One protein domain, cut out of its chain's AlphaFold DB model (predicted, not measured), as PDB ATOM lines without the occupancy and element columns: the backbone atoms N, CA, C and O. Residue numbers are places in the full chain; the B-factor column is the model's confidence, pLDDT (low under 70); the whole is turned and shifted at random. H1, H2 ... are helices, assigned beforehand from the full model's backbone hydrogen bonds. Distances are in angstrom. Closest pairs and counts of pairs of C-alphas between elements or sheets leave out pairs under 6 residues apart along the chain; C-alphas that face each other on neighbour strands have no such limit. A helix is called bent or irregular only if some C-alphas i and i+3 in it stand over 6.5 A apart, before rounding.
ATOM      1  N   TYR A  21     111.809  86.086 125.385       98.19
ATOM      2  CA  TYR A  21     112.265  85.352 126.563       98.19
ATOM      3  C   TYR A  21     111.099  84.899 127.454       98.19
ATOM      4  O   TYR A  21     110.995  83.717 127.793       98.19
ATOM      5  N   PHE A  22     110.184  85.810 127.801       98.38
ATOM      6  CA  PHE A  22     109.019  85.488 128.622       98.38
ATOM      7  C   PHE A  22     108.081  84.508 127.920       98.38
ATOM      8  O   PHE A  22     107.592  83.586 128.570       98.38
ATOM      9  N   ALA A  23     107.870  84.643 126.608       97.88
ATOM     10  CA  ALA A  23     107.057  83.700 125.850       97.88
ATOM     11  C   ALA A  23     107.627  82.277 125.909       97.88
ATOM     12  O   ALA A  23     106.887  81.346 126.220       97.88
ATOM     13  N   LEU A  24     108.936  82.099 125.694       97.88
ATOM     14  CA  LEU A  24     109.584  80.785 125.786       97.88
ATOM     15  C   LEU A  24     109.463  80.181 127.189       97.88
ATOM     16  O   LEU A  24     109.097  79.014 127.329       97.88
ATOM     17  N   ARG A  25     109.709  80.978 128.238       98.06
ATOM     18  CA  ARG A  25     109.578  80.526 129.633       98.06
ATOM     19  C   ARG A  25     108.142  80.132 129.983       98.06
ATOM     20  O   ARG A  25     107.934  79.118 130.641       98.06
ATOM     21  N   LEU A  26     107.154  80.902 129.531       97.62
ATOM     22  CA  LEU A  26     105.742  80.615 129.777       97.62
ATOM     23  C   LEU A  26     105.253  79.391 129.001       97.62
ATOM     24  O   LEU A  26     104.492  78.601 129.552       97.62
ATOM     25  N   LEU A  27     105.710  79.200 127.760       96.69
ATOM     26  CA  LEU A  27     105.418  77.995 126.980       96.69
ATOM     27  C   LEU A  27     105.982  76.744 127.659       96.69
ATOM     28  O   LEU A  27     105.247  75.777 127.824       96.69
ATOM     29  N   ALA A  28     107.238  76.792 128.116       96.25
ATOM     30  CA  ALA A  28     107.863  75.692 128.852       96.25
ATOM     31  C   ALA A  28     107.131  75.369 130.168       96.25
ATOM     32  O   ALA A  28     107.070  74.216 130.576       96.25
ATOM     33  N   ALA A  29     106.528  76.373 130.810       96.81
ATOM     34  CA  ALA A  29     105.724  76.209 132.019       96.81
ATOM     35  C   ALA A  29     104.257  75.802 131.753       96.81
ATOM     36  O   ALA A  29     103.438  75.861 132.669       96.81
ATOM     37  N   GLY A  30     103.881  75.479 130.509       95.50
ATOM     38  CA  GLY A  30     102.501  75.134 130.137       95.50
ATOM     39  C   GLY A  30     101.517  76.314 130.156       95.50
ATOM     40  O   GLY A  30     100.326  76.137 129.918       95.50
ATOM     41  N   LYS A  31     101.994  77.542 130.383       96.69
ATOM     42  CA  LYS A  31     101.196  78.780 130.442       96.69
ATOM     43  C   LYS A  31     101.170  79.491 129.087       96.69
ATOM     44  O   LYS A  31     101.389  80.700 129.015       96.69
ATOM     45  N   GLY A  32     100.964  78.733 128.011       94.25
ATOM     46  CA  GLY A  32     100.909  79.245 126.637       94.25
ATOM     47  C   GLY A  32      99.660  80.089 126.332       94.25
ATOM     48  O   GLY A  32      98.787  80.239 127.189       94.25
ATOM     49  N   PRO A  33      99.549  80.639 125.109       95.31
ATOM     50  CA  PRO A  33      98.355  81.367 124.695       95.31
ATOM     51  C   PRO A  33      97.158  80.417 124.587       95.31
ATOM     52  O   PRO A  33      97.327  79.233 124.286       95.31
ATOM     53  N   VAL A  34      95.945  80.961 124.743       92.56
ATOM     54  CA  VAL A  34      94.685  80.214 124.552       92.56
ATOM     55  C   VAL A  34      94.637  79.587 123.153       92.56
ATOM     56  O   VAL A  34      94.226  78.447 122.975       92.56
ATOM     57  N   SER A  35      95.093  80.337 122.151       93.88
ATOM     58  CA  SER A  35      95.329  79.867 120.789       93.88
ATOM     59  C   SER A  35      96.409  80.732 120.155       93.88
ATOM     60  O   SER A  35      96.391  81.957 120.298       93.88
ATOM     61  N   THR A  36      97.331  80.112 119.420       92.81
ATOM     62  CA  THR A  36      98.382  80.822 118.681       92.81
ATOM     63  C   THR A  36      97.794  81.825 117.688       92.81
ATOM     64  O   THR A  36      98.239  82.969 117.633       92.81
ATOM     65  N   ALA A  37      96.758  81.425 116.943       93.62
ATOM     66  CA  ALA A  37      96.098  82.296 115.974       93.62
ATOM     67  C   ALA A  37      95.444  83.496 116.669       93.62
ATOM     68  O   ALA A  37      95.627  84.635 116.249       93.62
ATOM     69  N   ARG A  38      94.754  83.256 117.793       94.69
ATOM     70  CA  ARG A  38      94.148  84.328 118.593       94.69
ATOM     71  C   ARG A  38      95.201  85.288 119.154       94.69
ATOM     72  O   ARG A  38      94.965  86.488 119.164       94.69
ATOM     73  N   SER A  39      96.356  84.775 119.581       95.06
ATOM     74  CA  SER A  39      97.485  85.591 120.051       95.06
ATOM     75  C   SER A  39      98.003  86.525 118.960       95.06
ATOM     76  O   SER A  39      98.125  87.726 119.188       95.06
ATOM     77  N   LEU A  40      98.220  86.003 117.749       96.44
ATOM     78  CA  LEU A  40      98.643  86.807 116.599       96.44
ATOM     79  C   LEU A  40      97.586  87.844 116.196       96.44
ATOM     80  O   LEU A  40      97.935  88.994 115.939       96.44
ATOM     81  N   LEU A  41      96.303  87.470 116.181       97.00
ATOM     82  CA  LEU A  41      95.208  88.391 115.865       97.00
ATOM     83  C   LEU A  41      95.080  89.512 116.901       97.00
ATOM     84  O   LEU A  41      94.923  90.666 116.519       97.00
ATOM     85  N   CYS A  42      95.186  89.212 118.199       97.25
ATOM     86  CA  CYS A  42      95.174  90.232 119.251       97.25
ATOM     87  C   CYS A  42      96.397  91.159 119.169       97.25
ATOM     88  O   CYS A  42      96.253  92.372 119.334       97.25
ATOM     89  N   ALA A  43      97.578  90.615 118.869       96.06
ATOM     90  CA  ALA A  43      98.789  91.403 118.660       96.06
ATOM     91  C   ALA A  43      98.644  92.349 117.455       96.06
ATOM     92  O   ALA A  43      98.920  93.546 117.567       96.06
ATOM     93  N   LEU A  44      98.124  91.840 116.333       96.94
ATOM     94  CA  LEU A  44      97.832  92.637 115.142       96.94
ATOM     95  C   LEU A  44      96.751  93.692 115.414       96.94
ATOM     96  O   LEU A  44      96.919  94.843 115.028       96.94
ATOM     97  N   ALA A  45      95.674  93.341 116.120       97.69
ATOM     98  CA  ALA A  45      94.625  94.282 116.500       97.69
ATOM     99  C   ALA A  45      95.176  95.422 117.369       97.69
ATOM    100  O   ALA A  45      94.882  96.584 117.106       97.69
ATOM    101  N   GLY A  46      96.026  95.117 118.356       96.81
ATOM    102  CA  GLY A  46      96.703  96.131 119.167       96.81
ATOM    103  C   GLY A  46      97.568  97.075 118.328       96.81
ATOM    104  O   GLY A  46      97.507  98.291 118.503       96.81
ATOM    105  N   LEU A  47      98.318  96.532 117.364       96.19
ATOM    106  CA  LEU A  47      99.109  97.329 116.425       96.19
ATOM    107  C   LEU A  47      98.223  98.239 115.563       96.19
ATOM    108  O   LEU A  47      98.504  99.430 115.440       96.19
ATOM    109  N   LEU A  48      97.134  97.703 115.009       96.81
ATOM    110  CA  LEU A  48      96.181  98.459 114.196       96.81
ATOM    111  C   LEU A  48      95.480  99.558 114.999       96.81
ATOM    112  O   LEU A  48      95.283 100.645 114.467       96.81
ATOM    113  N   ILE A  49      95.166  99.323 116.278       95.94
ATOM    114  CA  ILE A  49      94.632 100.351 117.182       95.94
ATOM    115  C   ILE A  49      95.621 101.517 117.300       95.94
ATOM    116  O   ILE A  49      95.228 102.668 117.123       95.94
ATOM    117  N   VAL A  50      96.909 101.244 117.542       93.81
ATOM    118  CA  VAL A  50      97.934 102.295 117.699       93.81
ATOM    119  C   VAL A  50      98.223 103.020 116.382       93.81
ATOM    120  O   VAL A  50      98.362 104.243 116.366       93.81
ATOM    121  N   VAL A  51      98.289 102.300 115.260       93.38
ATOM    122  CA  VAL A  51      98.488 102.909 113.935       93.38
ATOM    123  C   VAL A  51      97.272 103.754 113.549       93.38
ATOM    124  O   VAL A  51      97.430 104.914 113.164       93.38
ATOM    125  N   GLY A  52      96.063 103.217 113.724       92.62
ATOM    126  CA  GLY A  52      94.797 103.906 113.478       92.62
ATOM    127  C   GLY A  52      94.621 105.151 114.349       92.62
ATOM    128  O   GLY A  52      94.151 106.180 113.862       92.62
ATOM    129  N   MET A  53      95.091 105.105 115.602       90.88
ATOM    130  CA  MET A  53      95.087 106.246 116.522       90.88
ATOM    131  C   MET A  53      95.718 107.488 115.901       90.88
ATOM    132  O   MET A  53      95.189 108.580 116.080       90.88
ATOM    133  N   ARG A  54      96.828 107.344 115.161       88.69
ATOM    134  CA  ARG A  54      97.523 108.493 114.558       88.69
ATOM    135  C   ARG A  54      96.605 109.262 113.613       88.69
ATOM    136  O   ARG A  54      96.592 110.487 113.653       88.69
ATOM    137  N   PHE A  55      95.806 108.550 112.822       91.12
ATOM    138  CA  PHE A  55      94.853 109.151 111.891       91.12
ATOM    139  C   PHE A  55      93.657 109.763 112.617       91.12
ATOM    140  O   PHE A  55      93.284 110.897 112.329       91.12
ATOM    141  N   VAL A  56      93.093 109.052 113.601       87.88
ATOM    142  CA  VAL A  56      91.955 109.547 114.394       87.88
ATOM    143  C   VAL A  56      92.338 110.812 115.163       87.88
ATOM    144  O   VAL A  56      91.646 111.822 115.071       87.88
ATOM    145  N   VAL A  57      93.466 110.798 115.875       87.94
ATOM    146  CA  VAL A  57      93.959 111.952 116.638       87.94
ATOM    147  C   VAL A  57      94.300 113.118 115.712       87.94
ATOM    148  O   VAL A  57      93.956 114.252 116.035       87.94
ATOM    149  N   ALA A  58      94.921 112.869 114.554       88.75
ATOM    150  CA  ALA A  58      95.199 113.920 113.575       88.75
ATOM    151  C   ALA A  58      93.908 114.573 113.057       88.75
ATOM    152  O   ALA A  58      93.804 115.799 113.060       88.75
ATOM    153  N   LEU A  59      92.905 113.771 112.687       90.00
ATOM    154  CA  LEU A  59      91.612 114.258 112.208       90.00
ATOM    155  C   LEU A  59      90.874 115.067 113.284       90.00
ATOM    156  O   LEU A  59      90.397 116.172 113.017       90.00
ATOM    157  N   LEU A  60      90.797 114.542 114.511       88.31
ATOM    158  CA  LEU A  60      90.156 115.234 115.630       88.31
ATOM    159  C   LEU A  60      90.886 116.536 115.974       88.31
ATOM    160  O   LEU A  60      90.245 117.556 116.219       88.31
ATOM    161  N   ASN A  61      92.221 116.533 115.945       89.38
ATOM    162  CA  ASN A  61      93.007 117.731 116.195       89.38
ATOM    163  C   ASN A  61      92.834 118.781 115.089       89.38
ATOM    164  O   ASN A  61      92.729 119.959 115.402       89.38
ATOM    165  N   GLN A  62      92.746 118.384 113.817       89.88
ATOM    166  CA  GLN A  62      92.466 119.319 112.723       89.88
ATOM    167  C   GLN A  62      91.084 119.967 112.854       89.88
ATOM    168  O   GLN A  62      90.953 121.168 112.640       89.88
ATOM    169  N   ARG A  63      90.056 119.195 113.226       89.31
ATOM    170  CA  ARG A  63      88.676 119.704 113.322       89.31
ATOM    171  C   ARG A  63      88.414 120.533 114.571       89.31
ATOM    172  O   ARG A  63      87.727 121.544 114.499       89.31
ATOM    173  N   PHE A  64      88.933 120.095 115.713       89.44
ATOM    174  CA  PHE A  64      88.600 120.680 117.013       89.44
ATOM    175  C   PHE A  64      89.764 121.424 117.663       89.44
ATOM    176  O   PHE A  64      89.596 121.954 118.757       89.44
ATOM    177  N   GLN A  65      90.937 121.462 117.019       87.94
ATOM    178  CA  GLN A  65      92.149 122.088 117.558       87.94
ATOM    179  C   GLN A  65      92.472 121.575 118.973       87.94
ATOM    180  O   GLN A  65      92.843 122.338 119.862       87.94
ATOM    181  N   LEU A  66      92.281 120.269 119.206       83.31
ATOM    182  CA  LEU A  66      92.350 119.654 120.537       83.31
ATOM    183  C   LEU A  66      93.654 119.967 121.272       83.31
ATOM    184  O   LEU A  66      93.618 120.258 122.460       83.31
ATOM    185  N   PHE A  67      94.790 119.938 120.579       82.00
ATOM    186  CA  PHE A  67      96.096 120.203 121.172       82.00
ATOM    187  C   PHE A  67      96.196 121.620 121.752       82.00
ATOM    188  O   PHE A  67      96.701 121.785 122.859       82.00
ATOM    189  N   SER A  68      95.686 122.631 121.039       81.38
ATOM    190  CA  SER A  68      95.730 124.024 121.501       81.38
ATOM    191  C   SER A  68      94.593 124.369 122.463       81.38
ATOM    192  O   SER A  68      94.794 125.179 123.362       81.38
ATOM    193  N   ARG A  69      93.412 123.756 122.313       84.31
ATOM    194  CA  ARG A  69      92.237 124.041 123.156       84.31
ATOM    195  C   ARG A  69      92.198 123.244 124.457       84.31
ATOM    196  O   ARG A  69      91.764 123.764 125.477       84.31
ATOM    197  N   SER A  70      92.590 121.973 124.426       86.44
ATOM    198  CA  SER A  70      92.558 121.083 125.590       86.44
ATOM    199  C   SER A  70      93.623 119.995 125.485       86.44
ATOM    200  O   SER A  70      93.369 118.837 125.142       86.44
ATOM    201  N   LEU A  71      94.848 120.375 125.840       83.69
ATOM    202  CA  LEU A  71      96.004 119.483 125.854       83.69
ATOM    203  C   LEU A  71      95.800 118.257 126.761       83.69
ATOM    204  O   LEU A  71      96.261 117.164 126.440       83.69
ATOM    205  N   LEU A  72      95.060 118.408 127.866       85.75
ATOM    206  CA  LEU A  72      94.719 117.284 128.739       85.75
ATOM    207  C   LEU A  72      93.836 116.259 128.020       85.75
ATOM    208  O   LEU A  72      94.121 115.069 128.097       85.75
ATOM    209  N   LEU A  73      92.799 116.706 127.304       88.81
ATOM    210  CA  LEU A  73      91.934 115.812 126.533       88.81
ATOM    211  C   LEU A  73      92.721 115.115 125.420       88.81
ATOM    212  O   LEU A  73      92.582 113.911 125.225       88.81
ATOM    213  N   TYR A  74      93.593 115.858 124.734       88.88
ATOM    214  CA  TYR A  74      94.484 115.307 123.714       88.88
ATOM    215  C   TYR A  74      95.360 114.168 124.272       88.88
ATOM    216  O   TYR A  74      95.391 113.072 123.708       88.88
ATOM    217  N   LEU A  75      96.019 114.390 125.414       89.25
ATOM    218  CA  LEU A  75      96.832 113.370 126.081       89.25
ATOM    219  C   LEU A  75      95.998 112.202 126.619       89.25
ATOM    220  O   LEU A  75      96.399 111.049 126.475       89.25
ATOM    221  N   ALA A  76      94.826 112.482 127.192       91.06
ATOM    222  CA  ALA A  76      93.933 111.460 127.723       91.06
ATOM    223  C   ALA A  76      93.476 110.482 126.631       91.06
ATOM    224  O   ALA A  76      93.446 109.275 126.875       91.06
ATOM    225  N   ILE A  77      93.188 110.973 125.419       91.94
ATOM    226  CA  ILE A  77      92.868 110.127 124.260       91.94
ATOM    227  C   ILE A  77      94.051 109.212 123.930       91.94
ATOM    228  O   ILE A  77      93.871 108.000 123.825       91.94
ATOM    229  N   ILE A  78      95.265 109.763 123.825       91.75
ATOM    230  CA  ILE A  78      96.471 108.980 123.517       91.75
ATOM    231  C   ILE A  78      96.701 107.885 124.567       91.75
ATOM    232  O   ILE A  78      96.886 106.719 124.221       91.75
ATOM    233  N   TRP A  79      96.665 108.233 125.855       93.38
ATOM    234  CA  TRP A  79      96.877 107.275 126.941       93.38
ATOM    235  C   TRP A  79      95.800 106.191 126.981       93.38
ATOM    236  O   TRP A  79      96.127 105.016 127.146       93.38
ATOM    237  N   SER A  80      94.536 106.561 126.767       94.56
ATOM    238  CA  SER A  80      93.415 105.615 126.755       94.56
ATOM    239  C   SER A  80      93.533 104.616 125.609       94.56
ATOM    240  O   SER A  80      93.327 103.420 125.804       94.56
ATOM    241  N   VAL A  81      93.915 105.080 124.418       94.88
ATOM    242  CA  VAL A  81      94.085 104.203 123.256       94.88
ATOM    243  C   VAL A  81      95.274 103.256 123.441       94.88
ATOM    244  O   VAL A  81      95.161 102.068 123.137       94.88
ATOM    245  N   MET A  82      96.383 103.734 124.010       96.44
ATOM    246  CA  MET A  82      97.520 102.875 124.357       96.44
ATOM    247  C   MET A  82      97.136 101.811 125.391       96.44
ATOM    248  O   MET A  82      97.440 100.630 125.205       96.44
ATOM    249  N   ALA A  83      96.410 102.200 126.441       97.19
ATOM    250  CA  ALA A  83      95.892 101.267 127.435       97.19
ATOM    251  C   ALA A  83      94.975 100.215 126.793       97.19
ATOM    252  O   ALA A  83      95.150  99.023 127.042       97.19
ATOM    253  N   ALA A  84      94.063 100.625 125.906       97.00
ATOM    254  CA  ALA A  84      93.184  99.714 125.179       97.00
ATOM    255  C   ALA A  84      93.969  98.714 124.312       97.00
ATOM    256  O   ALA A  84      93.725  97.509 124.394       97.00
ATOM    257  N   ALA A  85      94.961  99.180 123.543       97.19
ATOM    258  CA  ALA A  85      95.808  98.318 122.714       97.19
ATOM    259  C   ALA A  85      96.555  97.252 123.540       97.19
ATOM    260  O   ALA A  85      96.689  96.102 123.105       97.19
ATOM    261  N   ALA A  86      96.998  97.611 124.749       97.69
ATOM    262  CA  ALA A  86      97.619  96.681 125.690       97.69
ATOM    263  C   ALA A  86      96.603  95.704 126.308       97.69
ATOM    264  O   ALA A  86      96.879  94.509 126.406       97.69
ATOM    265  N   LEU A  87      95.413  96.175 126.695       97.94
ATOM    266  CA  LEU A  87      94.369  95.344 127.308       97.94
ATOM    267  C   LEU A  87      93.851  94.252 126.365       97.94
ATOM    268  O   LEU A  87      93.568  93.145 126.822       97.94
ATOM    269  N   VAL A  88      93.804  94.513 125.056       97.81
ATOM    270  CA  VAL A  88      93.464  93.494 124.046       97.81
ATOM    271  C   VAL A  88      94.400  92.281 124.125       97.81
ATOM    272  O   VAL A  88      93.958  91.152 123.908       97.81
ATOM    273  N   GLN A  89      95.667  92.468 124.516       97.75
ATOM    274  CA  GLN A  89      96.631  91.365 124.625       97.75
ATOM    275  C   GLN A  89      96.256  90.368 125.728       97.75
ATOM    276  O   GLN A  89      96.462  89.160 125.582       97.75
ATOM    277  N   ARG A  90      95.608  90.841 126.801       97.56
ATOM    278  CA  ARG A  90      95.145  89.993 127.907       97.56
ATOM    279  C   ARG A  90      94.145  88.929 127.449       97.56
ATOM    280  O   ARG A  90      94.102  87.859 128.045       97.56
ATOM    281  N   LEU A  91      93.366  89.195 126.397       96.00
ATOM    282  CA  LEU A  91      92.314  88.290 125.913       96.00
ATOM    283  C   LEU A  91      92.852  87.014 125.252       96.00
ATOM    284  O   LEU A  91      92.116  86.036 125.131       96.00
ATOM    285  N   SER A  92      94.101  87.027 124.787       93.31
ATOM    286  CA  SER A  92      94.711  85.890 124.090       93.31
ATOM    287  C   SER A  92      95.748  85.161 124.935       93.31
ATOM    288  O   SER A  92      95.816  83.930 124.888       93.31
ATOM    289  N   TRP A  93      96.529  85.902 125.728       97.94
ATOM    290  CA  TRP A  93      97.596  85.342 126.550       97.94
ATOM    291  C   TRP A  93      97.731  86.083 127.895       97.94
ATOM    292  O   TRP A  93      98.652  86.881 128.088       97.94
ATOM    293  N   PRO A  94      96.839  85.800 128.869       97.88
ATOM    294  CA  PRO A  94      96.817  86.495 130.159       97.88
ATOM    295  C   PRO A  94      98.149  86.445 130.920       97.88
ATOM    296  O   PRO A  94      98.556  87.446 131.504       97.88
ATOM    297  N   ALA A  95      98.844  85.302 130.890       98.38
ATOM    298  CA  ALA A  95     100.111  85.126 131.599       98.38
ATOM    299  C   ALA A  95     101.238  86.007 131.029       98.38
ATOM    300  O   ALA A  95     101.979  86.627 131.789       98.38
ATOM    301  N   LEU A  96     101.341  86.109 129.697       98.31
ATOM    302  CA  LEU A  96     102.324  86.982 129.051       98.31
ATOM    303  C   LEU A  96     101.995  88.457 129.301       98.31
ATOM    304  O   LEU A  96     102.893  89.230 129.624       98.31
ATOM    305  N   PHE A  97     100.712  88.830 129.230       98.50
ATOM    306  CA  PHE A  97     100.252  90.172 129.591       98.50
ATOM    307  C   PHE A  97     100.661  90.548 131.021       98.50
ATOM    308  O   PHE A  97     101.232  91.614 131.231       98.50
ATOM    309  N   GLN A  98     100.414  89.673 132.002       98.50
ATOM    310  CA  GLN A  98     100.771  89.925 133.402       98.50
ATOM    311  C   GLN A  98     102.282  90.074 133.592       98.50
ATOM    312  O   GLN A  98     102.710  90.983 134.299       98.50
ATOM    313  N   MET A  99     103.088  89.232 132.937       98.25
ATOM    314  CA  MET A  99     104.545  89.348 133.022       98.25
ATOM    315  C   MET A  99     105.067  90.638 132.398       98.25
ATOM    316  O   MET A  99     105.895  91.310 133.005       98.25
ATOM    317  N   LEU A 100     104.560  91.026 131.228       98.38
ATOM    318  CA  LEU A 100     104.953  92.279 130.584       98.38
ATOM    319  C   LEU A 100     104.466  93.509 131.357       98.38
ATOM    320  O   LEU A 100     105.175  94.510 131.394       98.38
ATOM    321  N   LEU A 101     103.298  93.435 132.000       98.50
ATOM    322  CA  LEU A 101     102.800  94.480 132.893       98.50
ATOM    323  C   LEU A 101     103.707  94.631 134.119       98.50
ATOM    324  O   LEU A 101     104.129  95.743 134.425       98.50
ATOM    325  N   ALA A 102     104.044  93.526 134.789       98.44
ATOM    326  CA  ALA A 102     104.940  93.536 135.942       98.44
ATOM    327  C   ALA A 102     106.336  94.048 135.563       98.44
ATOM    328  O   ALA A 102     106.863  94.941 136.221       98.44
ATOM    329  N   TYR A 103     106.900  93.545 134.462       97.75
ATOM    330  CA  TYR A 103     108.172  94.010 133.913       97.75
ATOM    331  C   TYR A 103     108.135  95.501 133.559       97.75
ATOM    332  O   TYR A 103     109.016  96.255 133.964       97.75
ATOM    333  N   GLY A 104     107.099  95.940 132.839       96.94
ATOM    334  CA  GLY A 104     106.924  97.332 132.443       96.94
ATOM    335  C   GLY A 104     106.835  98.255 133.653       96.94
ATOM    336  O   GLY A 104     107.545  99.253 133.708       96.94
ATOM    337  N   LEU A 105     106.031  97.910 134.658       97.81
ATOM    338  CA  LEU A 105     105.934  98.692 135.892       97.81
ATOM    339  C   LEU A 105     107.261  98.704 136.659       97.81
ATOM    340  O   LEU A 105     107.723  99.777 137.042       97.81
ATOM    341  N   ALA A 106     107.915  97.551 136.819       97.25
ATOM    342  CA  ALA A 106     109.201  97.449 137.507       97.25
ATOM    343  C   ALA A 106     110.294  98.292 136.830       97.25
ATOM    344  O   ALA A 106     111.093  98.927 137.512       97.25
ATOM    345  N   ALA A 107     110.302  98.356 135.496       94.88
ATOM    346  CA  ALA A 107     111.237  99.189 134.747       94.88
ATOM    347  C   ALA A 107     110.908 100.692 134.832       94.88
ATOM    348  O   ALA A 107     111.811 101.523 134.756       94.88
ATOM    349  N   ARG A 108     109.626 101.064 134.958       95.44
ATOM    350  CA  ARG A 108     109.169 102.462 134.832       95.44
ATOM    351  C   ARG A 108     109.009 103.187 136.157       95.44
ATOM    352  O   ARG A 108     109.241 104.390 136.192       95.44
ATOM    353  N   VAL A 109     108.672 102.496 137.242       97.44
ATOM    354  CA  VAL A 109     108.551 103.122 138.570       97.44
ATOM    355  C   VAL A 109     109.857 103.814 138.998       97.44
ATOM    356  O   VAL A 109     109.781 104.983 139.372       97.44
ATOM    357  N   PRO A 110     111.056 103.205 138.865       96.88
ATOM    358  CA  PRO A 110     112.309 103.899 139.168       96.88
ATOM    359  C   PRO A 110     112.512 105.151 138.310       96.88
ATOM    360  O   PRO A 110     112.910 106.191 138.824       96.88
ATOM    361  N   VAL A 111     112.173 105.083 137.017       94.75
ATOM    362  CA  VAL A 111     112.263 106.231 136.101       94.75
ATOM    363  C   VAL A 111     111.348 107.363 136.559       94.75
ATOM    364  O   VAL A 111     111.780 108.507 136.605       94.75
ATOM    365  N   VAL A 112     110.108 107.059 136.950       96.69
ATOM    366  CA  VAL A 112     109.158 108.051 137.476       96.69
ATOM    367  C   VAL A 112     109.695 108.723 138.737       96.69
ATOM    368  O   VAL A 112     109.605 109.943 138.857       96.69
ATOM    369  N   VAL A 113     110.284 107.951 139.654       97.88
ATOM    370  CA  VAL A 113     110.896 108.489 140.878       97.88
ATOM    371  C   VAL A 113     112.064 109.415 140.537       97.88
ATOM    372  O   VAL A 113     112.114 110.537 141.035       97.88
ATOM    373  N   VAL A 114     112.966 108.991 139.647       96.81
ATOM    374  CA  VAL A 114     114.100 109.815 139.199       96.81
ATOM    375  C   VAL A 114     113.615 111.096 138.522       96.81
ATOM    376  O   VAL A 114     114.107 112.168 138.854       96.81
ATOM    377  N   MET A 115     112.613 111.019 137.642       95.81
ATOM    378  CA  MET A 115     112.033 112.200 136.992       95.81
ATOM    379  C   MET A 115     111.414 113.167 138.004       95.81
ATOM    380  O   MET A 115     111.591 114.373 137.873       95.81
ATOM    381  N   PHE A 116     110.726 112.668 139.036       96.81
ATOM    382  CA  PHE A 116     110.190 113.529 140.094       96.81
ATOM    383  C   PHE A 116     111.303 114.287 140.829       96.81
ATOM    384  O   PHE A 116     111.208 115.502 141.016       96.81
ATOM    385  N   LEU A 117     112.362 113.578 141.233       97.69
ATOM    386  CA  LEU A 117     113.496 114.166 141.945       97.69
ATOM    387  C   LEU A 117     114.258 115.163 141.067       97.69
ATOM    388  O   LEU A 117     114.551 116.262 141.532       97.69
ATOM    389  N   ALA A 118     114.493 114.823 139.798       95.69
ATOM    390  CA  ALA A 118     115.135 115.704 138.831       95.69
ATOM    391  C   ALA A 118     114.310 116.976 138.594       95.69
ATOM    392  O   ALA A 118     114.849 118.075 138.671       95.69
ATOM    393  N   MET A 119     112.990 116.862 138.390       94.38
ATOM    394  CA  MET A 119     112.110 118.020 138.171       94.38
ATOM    395  C   MET A 119     111.982 118.919 139.400       94.38
ATOM    396  O   MET A 119     111.741 120.116 139.256       94.38
ATOM    397  N   ARG A 120     112.078 118.346 140.605       95.50
ATOM    398  CA  ARG A 120     112.075 119.103 141.862       95.50
ATOM    399  C   ARG A 120     113.421 119.786 142.108       95.50
ATOM    400  O   ARG A 120     113.442 120.887 142.645       95.50
ATOM    401  N   GLY A 121     114.516 119.106 141.777       94.12
ATOM    402  CA  GLY A 121     115.882 119.558 142.022       94.12
ATOM    403  C   GLY A 121     116.503 120.378 140.894       94.12
ATOM    404  O   GLY A 121     117.598 120.881 141.101       94.12
ATOM    405  N   ASN A 122     115.833 120.499 139.741       91.38
ATOM    406  CA  ASN A 122     116.351 121.111 138.512       91.38
ATOM    407  C   ASN A 122     117.751 120.581 138.171       91.38
ATOM    408  O   ASN A 122     118.727 121.321 138.175       91.38
ATOM    409  N   TRP A 123     117.860 119.269 137.961       93.25
ATOM    410  CA  TRP A 123     119.149 118.617 137.702       93.25
ATOM    411  C   TRP A 123     119.746 118.953 136.327       93.25
ATOM    412  O   TRP A 123     120.893 118.593 136.079       93.25
ATOM    413  N   GLU A 124     118.993 119.616 135.444       88.50
ATOM    414  CA  GLU A 124     119.394 120.000 134.081       88.50
ATOM    415  C   GLU A 124     119.768 118.791 133.206       88.50
ATOM    416  O   GLU A 124     120.647 118.820 132.345       88.50
ATOM    417  N   THR A 125     119.059 117.688 133.422       89.38
ATOM    418  CA  THR A 125     119.235 116.411 132.729       89.38
ATOM    419  C   THR A 125     118.088 116.146 131.752       89.38
ATOM    420  O   THR A 125     117.098 116.869 131.661       89.38
ATOM    421  N   HIS A 126     118.158 115.024 131.032       85.56
ATOM    422  CA  HIS A 126     117.022 114.567 130.231       85.56
ATOM    423  C   HIS A 126     115.780 114.204 131.078       85.56
ATOM    424  O   HIS A 126     114.672 114.177 130.548       85.56
ATOM    425  N   TYR A 127     115.932 113.925 132.379       87.12
ATOM    426  CA  TYR A 127     114.829 113.481 133.241       87.12
ATOM    427  C   TYR A 127     113.923 114.614 133.740       87.12
ATOM    428  O   TYR A 127     112.782 114.356 134.124       87.12
ATOM    429  N   ASP A 128     114.398 115.854 133.703       86.19
ATOM    430  CA  ASP A 128     113.649 117.078 134.004       86.19
ATOM    431  C   ASP A 128     113.396 117.948 132.764       86.19
ATOM    432  O   ASP A 128     112.730 118.981 132.847       86.19
ATOM    433  N   TYR A 129     113.849 117.491 131.594       81.56
ATOM    434  CA  TYR A 129     113.640 118.169 130.325       81.56
ATOM    435  C   TYR A 129     112.192 118.048 129.832       81.56
ATOM    436  O   TYR A 129     111.648 116.954 129.660       81.56
ATOM    437  N   VAL A 130     111.581 119.194 129.534       79.25
ATOM    438  CA  VAL A 130     110.224 119.294 128.992       79.25
ATOM    439  C   VAL A 130     110.262 120.168 127.742       79.25
ATOM    440  O   VAL A 130     110.317 121.389 127.837       79.25
ATOM    441  N   ASP A 131     110.205 119.551 126.563       72.94
ATOM    442  CA  ASP A 131     110.357 120.233 125.258       72.94
ATOM    443  C   ASP A 131     109.066 120.895 124.735       72.94
ATOM    444  O   ASP A 131     108.937 121.260 123.571       72.94
ATOM    445  N   VAL A 132     108.040 120.991 125.581       74.12
ATOM    446  CA  VAL A 132     106.725 121.519 125.206       74.12
ATOM    447  C   VAL A 132     106.515 122.809 125.994       74.12
ATOM    448  O   VAL A 132     106.256 122.723 127.197       74.12
ATOM    449  N   PRO A 133     106.612 124.001 125.368       77.88
ATOM    450  CA  PRO A 133     106.598 125.277 126.088       77.88
ATOM    451  C   PRO A 133     105.404 125.457 127.046       77.88
ATOM    452  O   PRO A 133     105.632 125.856 128.189       77.88
ATOM    453  N   PRO A 134     104.159 125.063 126.688       77.38
ATOM    454  CA  PRO A 134     103.035 125.091 127.629       77.38
ATOM    455  C   PRO A 134     103.246 124.294 128.924       77.38
ATOM    456  O   PRO A 134     102.640 124.617 129.939       77.38
ATOM    457  N   PHE A 135     104.074 123.246 128.913       80.56
ATOM    458  CA  PHE A 135     104.336 122.416 130.089       80.56
ATOM    459  C   PHE A 135     105.469 122.936 130.969       80.56
ATOM    460  O   PHE A 135     105.493 122.607 132.154       80.56
ATOM    461  N   GLN A 136     106.385 123.745 130.437       82.00
ATOM    462  CA  GLN A 136     107.483 124.308 131.228       82.00
ATOM    463  C   GLN A 136     106.960 125.262 132.309       82.00
ATOM    464  O   GLN A 136     107.443 125.222 133.440       82.00
ATOM    465  N   ALA A 137     105.923 126.038 131.974       85.06
ATOM    466  CA  ALA A 137     105.282 127.010 132.859       85.06
ATOM    467  C   ALA A 137     104.327 126.391 133.903       85.06
ATOM    468  O   ALA A 137     103.787 127.115 134.738       85.06
ATOM    469  N   LEU A 138     104.087 125.075 133.864       87.88
ATOM    470  CA  LEU A 138     103.173 124.423 134.803       87.88
ATOM    471  C   LEU A 138     103.789 124.269 136.204       87.88
ATOM    472  O   LEU A 138     104.993 124.017 136.322       87.88
ATOM    473  N   PRO A 139     102.960 124.303 137.269       92.75
ATOM    474  CA  PRO A 139     103.388 123.924 138.611       92.75
ATOM    475  C   PRO A 139     103.987 122.512 138.636       92.75
ATOM    476  O   PRO A 139     103.538 121.631 137.898       92.75
ATOM    477  N   LEU A 140     104.955 122.271 139.531       93.00
ATOM    478  CA  LEU A 140     105.727 121.019 139.605       93.00
ATOM    479  C   LEU A 140     104.854 119.760 139.523       93.00
ATOM    480  O   LEU A 140     105.131 118.882 138.710       93.00
ATOM    481  N   LEU A 141     103.810 119.667 140.352       94.19
ATOM    482  CA  LEU A 141     102.962 118.476 140.417       94.19
ATOM    483  C   LEU A 141     102.209 118.243 139.105       94.19
ATOM    484  O   LEU A 141     102.166 117.125 138.602       94.19
ATOM    485  N   GLU A 142     101.638 119.297 138.528       91.38
ATOM    486  CA  GLU A 142     100.883 119.201 137.283       91.38
ATOM    487  C   GLU A 142     101.797 118.848 136.103       91.38
ATOM    488  O   GLU A 142     101.481 117.956 135.310       91.38
ATOM    489  N   ARG A 143     102.968 119.493 136.035       90.94
ATOM    490  CA  ARG A 143     104.027 119.189 135.069       90.94
ATOM    491  C   ARG A 143     104.465 117.732 135.186       90.94
ATOM    492  O   ARG A 143     104.466 117.015 134.186       90.94
ATOM    493  N   PHE A 144     104.762 117.272 136.398       93.75
ATOM    494  CA  PHE A 144     105.166 115.898 136.684       93.75
ATOM    495  C   PHE A 144     104.094 114.883 136.275       93.75
ATOM    496  O   PHE A 144     104.397 113.920 135.570       93.75
ATOM    497  N   LEU A 145     102.831 115.107 136.649       93.31
ATOM    498  CA  LEU A 145     101.743 114.184 136.323       93.31
ATOM    499  C   LEU A 145     101.562 114.027 134.809       93.31
ATOM    500  O   LEU A 145     101.433 112.906 134.315       93.31
ATOM    501  N   LYS A 146     101.596 115.143 134.071       89.81
ATOM    502  CA  LYS A 146     101.328 115.174 132.627       89.81
ATOM    503  C   LYS A 146     102.506 114.724 131.768       89.81
ATOM    504  O   LYS A 146     102.279 114.158 130.703       89.81
ATOM    505  N   THR A 147     103.742 114.975 132.200       88.44
ATOM    506  CA  THR A 147     104.940 114.758 131.364       88.44
ATOM    507  C   THR A 147     105.796 113.571 131.805       88.44
ATOM    508  O   THR A 147     106.495 112.995 130.975       88.44
ATOM    509  N   ALA A 148     105.694 113.145 133.068       92.62
ATOM    510  CA  ALA A 148     106.453 112.021 133.610       92.62
ATOM    511  C   ALA A 148     105.537 110.872 134.044       92.62
ATOM    512  O   ALA A 148     105.560 109.805 133.438       92.62
ATOM    513  N   PHE A 149     104.694 111.080 135.055       95.25
ATOM    514  CA  PHE A 149     103.958 109.999 135.715       95.25
ATOM    515  C   PHE A 149     103.031 109.231 134.759       95.25
ATOM    516  O   PHE A 149     103.207 108.028 134.558       95.25
ATOM    517  N   LEU A 150     102.070 109.918 134.131       94.25
ATOM    518  CA  LEU A 150     101.085 109.276 133.254       94.25
ATOM    519  C   LEU A 150     101.727 108.708 131.977       94.25
ATOM    520  O   LEU A 150     101.455 107.549 131.651       94.25
ATOM    521  N   PRO A 151     102.633 109.422 131.278       93.00
ATOM    522  CA  PRO A 151     103.341 108.839 130.142       93.00
ATOM    523  C   PRO A 151     104.168 107.598 130.511       93.00
ATOM    524  O   PRO A 151     104.114 106.598 129.799       93.00
ATOM    525  N   GLN A 152     104.923 107.615 131.615       95.44
ATOM    526  CA  GLN A 152     105.770 106.474 131.991       95.44
ATOM    527  C   GLN A 152     104.956 105.258 132.437       95.44
ATOM    528  O   GLN A 152     105.320 104.139 132.084       95.44
ATOM    529  N   LEU A 153     103.857 105.453 133.171       96.75
ATOM    530  CA  LEU A 153     103.084 104.340 133.734       96.75
ATOM    531  C   LEU A 153     101.955 103.843 132.832       96.75
ATOM    532  O   LEU A 153     101.564 102.687 132.954       96.75
ATOM    533  N   ILE A 154     101.441 104.678 131.925       96.00
ATOM    534  CA  ILE A 154     100.395 104.276 130.981       96.00
ATOM    535  C   ILE A 154     101.014 104.038 129.611       96.00
ATOM    536  O   ILE A 154     101.115 102.897 129.175       96.00
ATOM    537  N   PHE A 155     101.488 105.094 128.944       94.94
ATOM    538  CA  PHE A 155     101.960 104.993 127.560       94.94
ATOM    539  C   PHE A 155     103.100 103.977 127.416       94.94
ATOM    540  O   PHE A 155     103.012 103.054 126.605       94.94
ATOM    541  N   TRP A 156     104.158 104.107 128.218       95.69
ATOM    542  CA  TRP A 156     105.350 103.268 128.085       95.69
ATOM    543  C   TRP A 156     105.149 101.828 128.572       95.69
ATOM    544  O   TRP A 156     105.730 100.900 127.999       95.69
ATOM    545  N   VAL A 157     104.312 101.611 129.588       97.88
ATOM    546  CA  VAL A 157     103.930 100.258 130.025       97.88
ATOM    547  C   VAL A 157     103.070  99.586 128.958       97.88
ATOM    548  O   VAL A 157     103.363  98.460 128.560       97.88
ATOM    549  N   SER A 158     102.070 100.282 128.415       98.00
ATOM    550  CA  SER A 158     101.247  99.772 127.319       98.00
ATOM    551  C   SER A 158     102.066  99.457 126.069       98.00
ATOM    552  O   SER A 158     101.866  98.412 125.456       98.00
ATOM    553  N   PHE A 159     103.025 100.319 125.725       96.12
ATOM    554  CA  PHE A 159     103.979 100.075 124.646       96.12
ATOM    555  C   PHE A 159     104.798  98.799 124.889       96.12
ATOM    556  O   PHE A 159     104.931  97.968 123.991       96.12
ATOM    557  N   THR A 160     105.292  98.610 126.117       97.38
ATOM    558  CA  THR A 160     106.050  97.414 126.520       97.38
ATOM    559  C   THR A 160     105.212  96.144 126.372       97.38
ATOM    560  O   THR A 160     105.682  95.157 125.807       97.38
ATOM    561  N   ILE A 161     103.957  96.180 126.827       98.50
ATOM    562  CA  ILE A 161     103.017  95.065 126.685       98.50
ATOM    563  C   ILE A 161     102.763  94.769 125.210       98.50
ATOM    564  O   ILE A 161     102.929  93.632 124.792       98.50
ATOM    565  N   LEU A 162     102.405  95.771 124.406       97.75
ATOM    566  CA  LEU A 162     102.075  95.562 122.998       97.75
ATOM    567  C   LEU A 162     103.254  94.965 122.220       97.75
ATOM    568  O   LEU A 162     103.105  93.932 121.569       97.75
ATOM    569  N   LEU A 163     104.429  95.591 122.307       97.00
ATOM    570  CA  LEU A 163     105.600  95.161 121.550       97.00
ATOM    571  C   LEU A 163     106.111  93.792 122.026       97.00
ATOM    572  O   LEU A 163     106.423  92.928 121.203       97.00
ATOM    573  N   GLY A 164     106.112  93.558 123.341       97.88
ATOM    574  CA  GLY A 164     106.451  92.257 123.914       97.88
ATOM    575  C   GLY A 164     105.445  91.162 123.553       97.88
ATOM    576  O   GLY A 164     105.846  90.032 123.283       97.88
ATOM    577  N   SER A 165     104.149  91.478 123.479       98.06
ATOM    578  CA  SER A 165     103.104  90.541 123.051       98.06
ATOM    579  C   SER A 165     103.186  90.211 121.563       98.06
ATOM    580  O   SER A 165     102.959  89.055 121.206       98.06
ATOM    581  N   ILE A 166     103.548  91.168 120.699       97.75
ATOM    582  CA  ILE A 166     103.823  90.904 119.277       97.75
ATOM    583  C   ILE A 166     104.977  89.905 119.156       97.75
ATOM    584  O   ILE A 166     104.805  88.839 118.563       97.75
ATOM    585  N   ALA A 167     106.121  90.213 119.775       97.94
ATOM    586  CA  ALA A 167     107.295  89.348 119.742       97.94
ATOM    587  C   ALA A 167     106.986  87.954 120.313       97.94
ATOM    588  O   ALA A 167     107.221  86.945 119.651       97.94
ATOM    589  N   GLY A 168     106.362  87.893 121.492       97.56
ATOM    590  CA  GLY A 168     106.007  86.638 122.147       97.56
ATOM    591  C   GLY A 168     104.998  85.791 121.365       97.56
ATOM    592  O   GLY A 168     105.138  84.569 121.306       97.56
ATOM    593  N   SER A 169     104.017  86.417 120.705       97.56
ATOM    594  CA  SER A 169     103.044  85.709 119.857       97.56
ATOM    595  C   SER A 169     103.705  85.089 118.626       97.56
ATOM    596  O   SER A 169     103.410  83.943 118.287       97.56
ATOM    597  N   ILE A 170     104.629  85.815 117.983       97.38
ATOM    598  CA  ILE A 170     105.429  85.295 116.865       97.38
ATOM    599  C   ILE A 170     106.282  84.116 117.341       97.38
ATOM    600  O   ILE A 170     106.274  83.056 116.717       97.38
ATOM    601  N   THR A 171     106.957  84.256 118.485       97.19
ATOM    602  CA  THR A 171     107.753  83.177 119.084       97.19
ATOM    603  C   THR A 171     106.920  81.925 119.336       97.19
ATOM    604  O   THR A 171     107.334  80.836 118.950       97.19
ATOM    605  N   ALA A 172     105.725  82.055 119.921       95.75
ATOM    606  CA  ALA A 172     104.838  80.917 120.151       95.75
ATOM    607  C   ALA A 172     104.379  80.244 118.852       95.75
ATOM    608  O   ALA A 172     104.258  79.019 118.803       95.75
ATOM    609  N   ALA A 173     104.147  81.027 117.797       95.31
ATOM    610  CA  ALA A 173     103.774  80.499 116.492       95.31
ATOM    611  C   ALA A 173     104.901  79.707 115.827       95.31
ATOM    612  O   ALA A 173     104.635  78.680 115.209       95.31
ATOM    613  N   VAL A 174     106.147  80.154 115.980       95.81
ATOM    614  CA  VAL A 174     107.322  79.447 115.454       95.81
ATOM    615  C   VAL A 174     107.634  78.205 116.291       95.81
ATOM    616  O   VAL A 174     107.863  77.138 115.728       95.81
ATOM    617  N   ALA A 175     107.597  78.316 117.621       91.38
ATOM    618  CA  ALA A 175     107.968  77.234 118.530       91.38
ATOM    619  C   ALA A 175     107.018  76.027 118.476       91.38
ATOM    620  O   ALA A 175     107.466  74.918 118.708       91.38
ATOM    621  N   ARG A 176     105.728  76.227 118.161       78.44
ATOM    622  CA  ARG A 176     104.741  75.133 118.038       78.44
ATOM    623  C   ARG A 176     104.701  74.455 116.663       78.44
ATOM    624  O   ARG A 176     103.982  73.478 116.503       78.44
ATOM    625  N   ARG A 177     105.382  75.014 115.655       71.19
ATOM    626  CA  ARG A 177     105.499  74.406 114.315       71.19
ATOM    627  C   ARG A 177     106.650  73.398 114.221       71.19
ATOM    628  O   ARG A 177     106.773  72.744 113.192       71.19
TER     629      ARG A 177
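AT A GLANCE: This is residues 21 to 177 of the 178 residues of an uncharacterized protein of Acidobacteria bacterium (UniProt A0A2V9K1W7). Four long parts, H2, H4, H5a and H7b, make a flat up-and-down bundle, each running against the one before it in the chain, with H4 and H7b between H2 on one side and H5a on the other. The short H1 packs on H5a and H7b at one end; toward the other end, where the small H3 and H6 lie, the helices spread, and H2 is apart from H5b and H7a. The printed part has 157 residues with seven named helices, H1 to H7 in chain order, and no named strand; the class is all helix. It is only just compact, close to loose, with a radius of gyration of the C-alphas of 18.0 A and spans of 55 by 39 by 18 A.

HOW THE PARTS SIT: H1, residues 21 to 28, touches H7b, residues 150 to 175, at a steep tilt of 48 degrees, the C-alphas of Ala 23 and Gly 168 being closest at 4.8 A. H2, residues 36 to 64, touches H4, residues 71 to 90, at a shallow tilt of 11 degrees, opposite ways; the closest C-alphas are those of Gly 46 and Ala 85, 4.3 A apart. With residues 36 to 47 alone, H2 also touches H7b, closest at the C-alphas of Ala 43 and Ile 166, 5.1 A. H3, residues 66 to 69, touches H4 only at the corner, and only just, with 3 pairs of C-alphas within 8 A. H4 touches H7b at a shallow tilt of 27 degrees, the same way, closest at the C-alphas of Ala 86 and Ser 158, 5.0 A. H5a, residues 94 to 107, touches H7b at a steep tilt of 44 degrees, opposite ways, closest at the C-alphas of Gly 104 and Val 157, 4.8 A. H5b, residues 110 to 121, touches H7a, residues 140 to 147, closest at the C-alphas of Phe 116 and Phe 144, 6.5 A. H6, residues 133 to 136, only just touches H7a, with 3 pairs of C-alphas within 8 A. Each O i to N i+4 pair is within hydrogen-bond range in H1, H5a, H5b and H7a; the counts are 23 of 25 in H2, 14 of 16 in H4 and 20 of 22 in H7b, while H3 and H6 are too short for such a pair.

IN THESE COORDINATES: H1 begins at C-alpha 21 (112.265, 85.352, 126.563). H2 is 41.1 A long and H4 29.6 A. H5 and H7 were each assigned as one helix by their hydrogen bonds but are bent: C-alphas 107 and 110 are 6.5 A apart, C-alphas 147 and 150 7.0 A. H7b, 35.9 A long, ends at C-alpha 175 (107.968, 77.234, 118.530).

THE WHOLE: The C-alphas farthest apart, those of Ala 137 and Arg 177, are 55.8 A apart. The link from H5 to H6 is long, with 11 residues. The printed part has no cut, and no printed residue is under 70 in pLDDT.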